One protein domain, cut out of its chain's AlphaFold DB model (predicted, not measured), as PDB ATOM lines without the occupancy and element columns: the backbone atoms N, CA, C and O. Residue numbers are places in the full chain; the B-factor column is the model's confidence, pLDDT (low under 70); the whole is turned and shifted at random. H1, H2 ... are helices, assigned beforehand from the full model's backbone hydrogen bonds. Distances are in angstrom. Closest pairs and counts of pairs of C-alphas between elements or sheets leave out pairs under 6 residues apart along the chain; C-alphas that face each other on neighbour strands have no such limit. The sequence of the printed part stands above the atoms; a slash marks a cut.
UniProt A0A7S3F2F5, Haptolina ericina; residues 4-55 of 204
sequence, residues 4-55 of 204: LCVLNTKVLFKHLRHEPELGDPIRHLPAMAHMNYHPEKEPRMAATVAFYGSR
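AT A GLANCE: This is residues 4 to 55 of the 204 residues of a protein of Haptolina ericina (UniProt A0A7S3F2F5). Two helices, H2 and the shorter H1, stand well separated, joined by a long link that loops beyond the end of H1 and then crosses the open gap to H2. The result is a flat, open frame, and residues 36 to 43 stick out at the far turn. The 52 printed residues hold two named helices, H1 then H2, and no named strand; the class is all helix, with 23 residues in named elements, under half. The whole is loose, with a radius of gyration of the C-alphas of 12.5 A and spans of 32 by 28 by 12 A.

HOW THE PARTS SIT: H2, residues 41 to 53, and H1, residues 9 to 18, are apart, with no C-alpha of the one within 8 A of the other. In both, every O i to N i+4 pair is within hydrogen-bond range.

IN THESE COORDINATES: H2 measures 17.3 A from C-alpha 41 at (47.636, -9.034, 11.489) to C-alpha 53 at (57.120, -9.794, -2.910). H1 measures 14.6 A and begins at C-alpha 9, (48.168, 8.705, 4.148).

THE WHOLE: The C-alphas of Glu 21 and Pro 39, the two farthest apart, are 34.1 A apart. The printed part has no cut. The link from H1 to H2, residues 19 to 40, is long. Confidence is under 70 in residues 4 to 11 and 30 to 40.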
ATOM      1  N   LEU A   4      44.926  16.786  -1.751       51.66
ATOM      2  CA  LEU A   4      46.141  15.965  -1.805       51.66
ATOM      3  C   LEU A   4      47.289  16.562  -0.973       51.66
ATOM      4  O   LEU A   4      48.140  15.821  -0.492       51.66
ATOM      5  N   CYS A   5      47.290  17.878  -0.743       44.22
ATOM      6  CA  CYS A   5      48.298  18.554   0.073       44.22
ATOM      7  C   CYS A   5      48.134  18.319   1.587       44.22
ATOM      8  O   CYS A   5      49.014  18.709   2.346       44.22
ATOM      9  N   VAL A   6      47.023  17.725   2.047       48.72
ATOM     10  CA  VAL A   6      46.717  17.534   3.483       48.72
ATOM     11  C   VAL A   6      46.105  16.152   3.761       48.72
ATOM     12  O   VAL A   6      45.247  15.991   4.631       48.72
ATOM     13  N   LEU A   7      46.474  15.144   2.967       54.75
ATOM     14  CA  LEU A   7      45.878  13.815   3.074       54.75
ATOM     15  C   LEU A   7      46.400  13.043   4.283       54.75
ATOM     16  O   LEU A   7      47.602  12.862   4.465       54.75
ATOM     17  N   ASN A   8      45.465  12.455   5.028       61.38
ATOM     18  CA  ASN A   8      45.761  11.241   5.769       61.38
ATOM     19  C   ASN A   8      46.269  10.195   4.760       61.38
ATOM     20  O   ASN A   8      45.586   9.882   3.780       61.38
ATOM     21  N   THR A   9      47.463   9.666   5.007       64.56
ATOM     22  CA  THR A   9      48.168   8.705   4.148       64.56
ATOM     23  C   THR A   9      47.283   7.514   3.746       64.56
ATOM     24  O   THR A   9      47.304   7.090   2.590       64.56
ATOM     25  N   LYS A  10      46.383   7.059   4.630       66.44
ATOM     26  CA  LYS A  10      45.415   5.984   4.352       66.44
ATOM     27  C   LYS A  10      44.419   6.335   3.243       66.44
ATOM     28  O   LYS A  10      44.089   5.475   2.431       66.44
ATOM     29  N   VAL A  11      43.919   7.571   3.206       67.12
ATOM     30  CA  VAL A  11      42.942   8.014   2.195       67.12
ATOM     31  C   VAL A  11      43.616   8.151   0.832       67.12
ATOM     32  O   VAL A  11      43.056   7.689  -0.160       67.12
ATOM     33  N   LEU A  12      44.835   8.706   0.794       72.94
ATOM     34  CA  LEU A  12      45.639   8.772  -0.430       72.94
ATOM     35  C   LEU A  12      45.864   7.376  -1.011       72.94
ATOM     36  O   LEU A  12      45.609   7.145  -2.187       72.94
ATOM     37  N   PHE A  13      46.290   6.432  -0.173       72.38
ATOM     38  CA  PHE A  13      46.568   5.074  -0.619       72.38
ATOM     39  C   PHE A  13      45.331   4.365  -1.181       72.38
ATOM     40  O   PHE A  13      45.411   3.729  -2.231       72.38
ATOM     41  N   LYS A  14      44.175   4.498  -0.515       70.69
ATOM     42  CA  LYS A  14      42.914   3.946  -1.029       70.69
ATOM     43  C   LYS A  14      42.562   4.536  -2.392       70.69
ATOM     44  O   LYS A  14      42.227   3.783  -3.295       70.69
ATOM     45  N   HIS A  15      42.681   5.851  -2.550       73.94
ATOM     46  CA  HIS A  15      42.432   6.498  -3.835       73.94
ATOM     47  C   HIS A  15      43.358   5.941  -4.928       73.94
ATOM     48  O   HIS A  15      42.863   5.410  -5.913       73.94
ATOM     49  N   LEU A  16      44.679   5.930  -4.704       76.12
ATOM     50  CA  LEU A  16      45.653   5.404  -5.673       76.12
ATOM     51  C   LEU A  16      45.360   3.958  -6.097       76.12
ATOM     52  O   LEU A  16      45.503   3.629  -7.266       76.12
ATOM     53  N   ARG A  17      44.938   3.095  -5.164       74.81
ATOM     54  CA  ARG A  17      44.635   1.684  -5.450       74.81
ATOM     55  C   ARG A  17      43.356   1.487  -6.273       74.81
ATOM     56  O   ARG A  17      43.257   0.492  -6.984       74.81
ATOM     57  N   HIS A  18      42.367   2.363  -6.123       73.19
ATOM     58  CA  HIS A  18      41.059   2.216  -6.769       73.19
ATOM     59  C   HIS A  18      40.892   3.087  -8.022       73.19
ATOM     60  O   HIS A  18      39.938   2.877  -8.772       73.19
ATOM     61  N   GLU A  19      41.799   4.032  -8.269       77.50
ATOM     62  CA  GLU A  19      41.841   4.789  -9.517       77.50
ATOM     63  C   GLU A  19      42.292   3.895 -10.681       77.50
ATOM     64  O   GLU A  19      43.370   3.306 -10.593       77.50
ATOM     65  N   PRO A  20      41.534   3.801 -11.791       75.88
ATOM     66  CA  PRO A  20      41.857   2.893 -12.895       75.88
ATOM     67  C   PRO A  20      43.263   3.072 -13.478       75.88
ATOM     68  O   PRO A  20      43.898   2.094 -13.858       75.88
ATOM     69  N   GLU A  21      43.759   4.311 -13.545       78.25
ATOM     70  CA  GLU A  21      45.079   4.612 -14.112       78.25
ATOM     71  C   GLU A  21      46.226   4.337 -13.135       78.25
ATOM     72  O   GLU A  21      47.295   3.918 -13.563       78.25
ATOM     73  N   LEU A  22      46.012   4.558 -11.834       74.56
ATOM     74  CA  LEU A  22      47.053   4.483 -10.796       74.56
ATOM     75  C   LEU A  22      47.055   3.147 -10.042       74.56
ATOM     76  O   LEU A  22      48.042   2.804  -9.393       74.56
ATOM     77  N   GLY A  23      45.953   2.406 -10.131       72.06
ATOM     78  CA  GLY A  23      45.750   1.107  -9.510       72.06
ATOM     79  C   GLY A  23      46.111  -0.075 -10.407       72.06
ATOM     80  O   GLY A  23      46.003  -1.207  -9.943       72.06
ATOM     81  N   ASP A  24      46.525   0.157 -11.662       78.75
ATOM     82  CA  ASP A  24      46.992  -0.896 -12.572       78.75
ATOM     83  C   ASP A  24      48.322  -1.487 -12.066       78.75
ATOM     84  O   ASP A  24      49.364  -0.844 -12.223       78.75
ATOM     85  N   PRO A  25      48.336  -2.726 -11.529       72.69
ATOM     86  CA  PRO A  25      49.527  -3.324 -10.934       72.69
ATOM     87  C   PRO A  25      50.634  -3.633 -11.954       72.69
ATOM     88  O   PRO A  25      51.758  -3.940 -11.551       72.69
ATOM     89  N   ILE A  26      50.348  -3.562 -13.261       77.00
ATOM     90  CA  ILE A  26      51.353  -3.689 -14.323       77.00
ATOM     91  C   ILE A  26      52.164  -2.393 -14.453       77.00
ATOM     92  O   ILE A  26      53.369  -2.443 -14.698       77.00
ATOM     93  N   ARG A  27      51.516  -1.234 -14.279       77.25
ATOM     94  CA  ARG A  27      52.119   0.097 -14.469       77.25
ATOM     95  C   ARG A  27      52.564   0.742 -13.162       77.25
ATOM     96  O   ARG A  27      53.614   1.379 -13.113       77.25
ATOM     97  N   HIS A  28      51.779   0.565 -12.105       78.69
ATOM     98  CA  HIS A  28      51.967   1.199 -10.811       78.69
ATOM     99  C   HIS A  28      51.649   0.207  -9.692       78.69
ATOM    100  O   HIS A  28      50.569  -0.366  -9.626       78.69
ATOM    101  N   LEU A  29      52.588   0.030  -8.762       72.88
ATOM    102  CA  LEU A  29      52.393  -0.815  -7.583       72.88
ATOM    103  C   LEU A  29      52.441   0.055  -6.319       72.88
ATOM    104  O   LEU A  29      53.457   0.059  -5.619       72.88
ATOM    105  N   PRO A  30      51.390   0.850  -6.030       67.31
ATOM    106  CA  PRO A  30      51.389   1.709  -4.855       67.31
ATOM    107  C   PRO A  30      51.532   0.850  -3.594       67.31
ATOM    108  O   PRO A  30      50.806  -0.132  -3.417       67.31
ATOM    109  N   ALA A  31      52.453   1.226  -2.701       64.31
ATOM    110  CA  ALA A  31      52.718   0.519  -1.449       64.31
ATOM    111  C   ALA A  31      52.584   1.451  -0.239       64.31
ATOM    112  O   ALA A  31      53.243   2.483  -0.146       64.31
ATOM    113  N   MET A  32      51.732   1.064   0.710       63.44
ATOM    114  CA  MET A  32      51.668   1.638   2.050       63.44
ATOM    115  C   MET A  32      51.205   0.549   3.010       63.44
ATOM    116  O   MET A  32      50.064   0.093   2.948       63.44
ATOM    117  N   ALA A  33      52.090   0.136   3.908       59.47
ATOM    118  CA  ALA A  33      51.773  -0.823   4.953       59.47
ATOM    119  C   ALA A  33      51.850  -0.115   6.305       59.47
ATOM    120  O   ALA A  33      52.927   0.248   6.766       59.47
ATOM    121  N   HIS A  34      50.695   0.087   6.936       62.59
ATOM    122  CA  HIS A  34      50.622   0.458   8.344       62.59
ATOM    123  C   HIS A  34      50.021  -0.716   9.114       62.59
ATOM    124  O   HIS A  34      48.846  -1.061   8.947       62.59
ATOM    125  N   MET A  35      50.853  -1.366   9.921       61.62
ATOM    126  CA  MET A  35      50.501  -2.564  10.671       61.62
ATOM    127  C   MET A  35      50.667  -2.259  12.155       61.62
ATOM    128  O   MET A  35      51.776  -2.239  12.669       61.62
ATOM    129  N   ASN A  36      49.549  -1.981  12.824       63.84
ATOM    130  CA  ASN A  36      49.487  -1.879  14.280       63.84
ATOM    131  C   ASN A  36      49.084  -3.240  14.874       63.84
ATOM    132  O   ASN A  36      48.354  -3.978  14.208       63.84
ATOM    133  N   TYR A  37      49.546  -3.584  16.078       56.88
ATOM    134  CA  TYR A  37      49.354  -4.912  16.685       56.88
ATOM    135  C   TYR A  37      47.869  -5.236  16.956       56.88
ATOM    136  O   TYR A  37      47.266  -4.653  17.851       56.88
ATOM    137  N   HIS A  38      47.307  -6.206  16.219       62.00
ATOM    138  CA  HIS A  38      45.991  -6.827  16.447       62.00
ATOM    139  C   HIS A  38      46.008  -8.318  16.016       62.00
ATOM    140  O   HIS A  38      46.843  -8.683  15.180       62.00
ATOM    141  N   PRO A  39      45.133  -9.192  16.560       58.81
ATOM    142  CA  PRO A  39      45.194 -10.652  16.358       58.81
ATOM    143  C   PRO A  39      45.133 -11.121  14.896       58.81
ATOM    144  O   PRO A  39      45.674 -12.162  14.544       58.81
ATOM    145  N   GLU A  40      44.501 -10.352  14.015       69.94
ATOM    146  CA  GLU A  40      44.322 -10.685  12.600       69.94
ATOM    147  C   GLU A  40      45.475 -10.222  11.690       69.94
ATOM    148  O   GLU A  40      45.383 -10.339  10.463       69.94
ATOM    149  N   LYS A  41      46.558  -9.674  12.260       76.62
ATOM    150  CA  LYS A  41      47.636  -9.034  11.489       76.62
ATOM    151  C   LYS A  41      48.634 -10.010  10.895       76.62
ATOM    152  O   LYS A  41      49.057  -9.760   9.775       76.62
ATOM    153  N   GLU A  42      48.978 -11.107  11.566       84.31
ATOM    154  CA  GLU A  42      49.934 -12.085  11.021       84.31
ATOM    155  C   GLU A  42      49.500 -12.615   9.641       84.31
ATOM    156  O   GLU A  42      50.269 -12.472   8.684       84.31
ATOM    157  N   PRO A  43      48.248 -13.077   9.443       87.44
ATOM    158  CA  PRO A  43      47.821 -13.512   8.118       87.44
ATOM    159  C   PRO A  43      47.773 -12.359   7.099       87.44
ATOM    160  O   PRO A  43      47.968 -12.574   5.902       87.44
ATOM    161  N   ARG A  44      47.543 -11.114   7.545       85.81
ATOM    162  CA  ARG A  44      47.563  -9.927   6.672       85.81
ATOM    163  C   ARG A  44      48.980  -9.527   6.266       85.81
ATOM    164  O   ARG A  44      49.177  -9.060   5.145       85.81
ATOM    165  N   MET A  45      49.959  -9.715   7.147       85.25
ATOM    166  CA  MET A  45      51.378  -9.537   6.843       85.25
ATOM    167  C   MET A  45      51.812 -10.533   5.774       85.25
ATOM    168  O   MET A  45      52.344 -10.113   4.750       85.25
ATOM    169  N   ALA A  46      51.485 -11.817   5.952       89.25
ATOM    170  CA  ALA A  46      51.769 -12.854   4.962       89.25
ATOM    171  C   ALA A  46      51.152 -12.522   3.591       89.25
ATOM    172  O   ALA A  46      51.838 -12.562   2.573       89.25
ATOM    173  N   ALA A  47      49.888 -12.088   3.567       89.56
ATOM    174  CA  ALA A  47      49.223 -11.651   2.341       89.56
ATOM    175  C   ALA A  47      49.871 -10.411   1.696       89.56
ATOM    176  O   ALA A  47      49.941 -10.308   0.473       89.56
ATOM    177  N   THR A  48      50.365  -9.471   2.505       86.62
ATOM    178  CA  THR A  48      51.087  -8.286   2.012       86.62
ATOM    179  C   THR A  48      52.405  -8.696   1.356       86.62
ATOM    180  O   THR A  48      52.708  -8.234   0.258       86.62
ATOM    181  N   VAL A  49      53.159  -9.605   1.982       87.94
ATOM    182  CA  VAL A  49      54.395 -10.161   1.411       87.94
ATOM    183  C   VAL A  49      54.105 -10.925   0.119       87.94
ATOM    184  O   VAL A  49      54.801 -10.712  -0.867       87.94
ATOM    185  N   ALA A  50      53.056 -11.748   0.073       90.69
ATOM    186  CA  ALA A  50      52.674 -12.469  -1.141       90.69
ATOM    187  C   ALA A  50      52.304 -11.517  -2.296       90.69
ATOM    188  O   ALA A  50      52.749 -11.714  -3.425       90.69
ATOM    189  N   PHE A  51      51.563 -10.442  -2.012       88.69
ATOM    190  CA  PHE A  51      51.174  -9.463  -3.029       88.69
ATOM    191  C   PHE A  51      52.366  -8.670  -3.577       88.69
ATOM    192  O   PHE A  51      52.551  -8.599  -4.789       88.69
ATOM    193  N   TYR A  52      53.188  -8.077  -2.703       84.31
ATOM    194  CA  TYR A  52      54.284  -7.198  -3.137       84.31
ATOM    195  C   TYR A  52      55.576  -7.950  -3.475       84.31
ATOM    196  O   TYR A  52      56.273  -7.569  -4.411       84.31
ATOM    197  N   GLY A  53      55.904  -9.000  -2.724       86.00
ATOM    198  CA  GLY A  53      57.120  -9.794  -2.910       86.00
ATOM    199  C   GLY A  53      56.967 -10.864  -3.984       86.00
ATOM    200  O   GLY A  53      57.829 -10.990  -4.851       86.00
ATOM    201  N   SER A  54      55.851 -11.597  -3.967       88.75
ATOM    202  CA  SER A  54      55.619 -12.731  -4.877       88.75
ATOM    203  C   SER A  54      54.719 -12.400  -6.072       88.75
ATOM    204  O   SER A  54      54.469 -13.272  -6.899       88.75
ATOM    205  N   ARG A  55      54.234 -11.153  -6.179       86.12
ATOM    206  CA  ARG A  55      53.285 -10.691  -7.212       86.12
ATOM    207  C   ARG A  55      51.978 -11.490  -7.281       86.12
ATOM    208  O   ARG A  55      51.335 -11.534  -8.328       86.12
TER     209      ARG A  55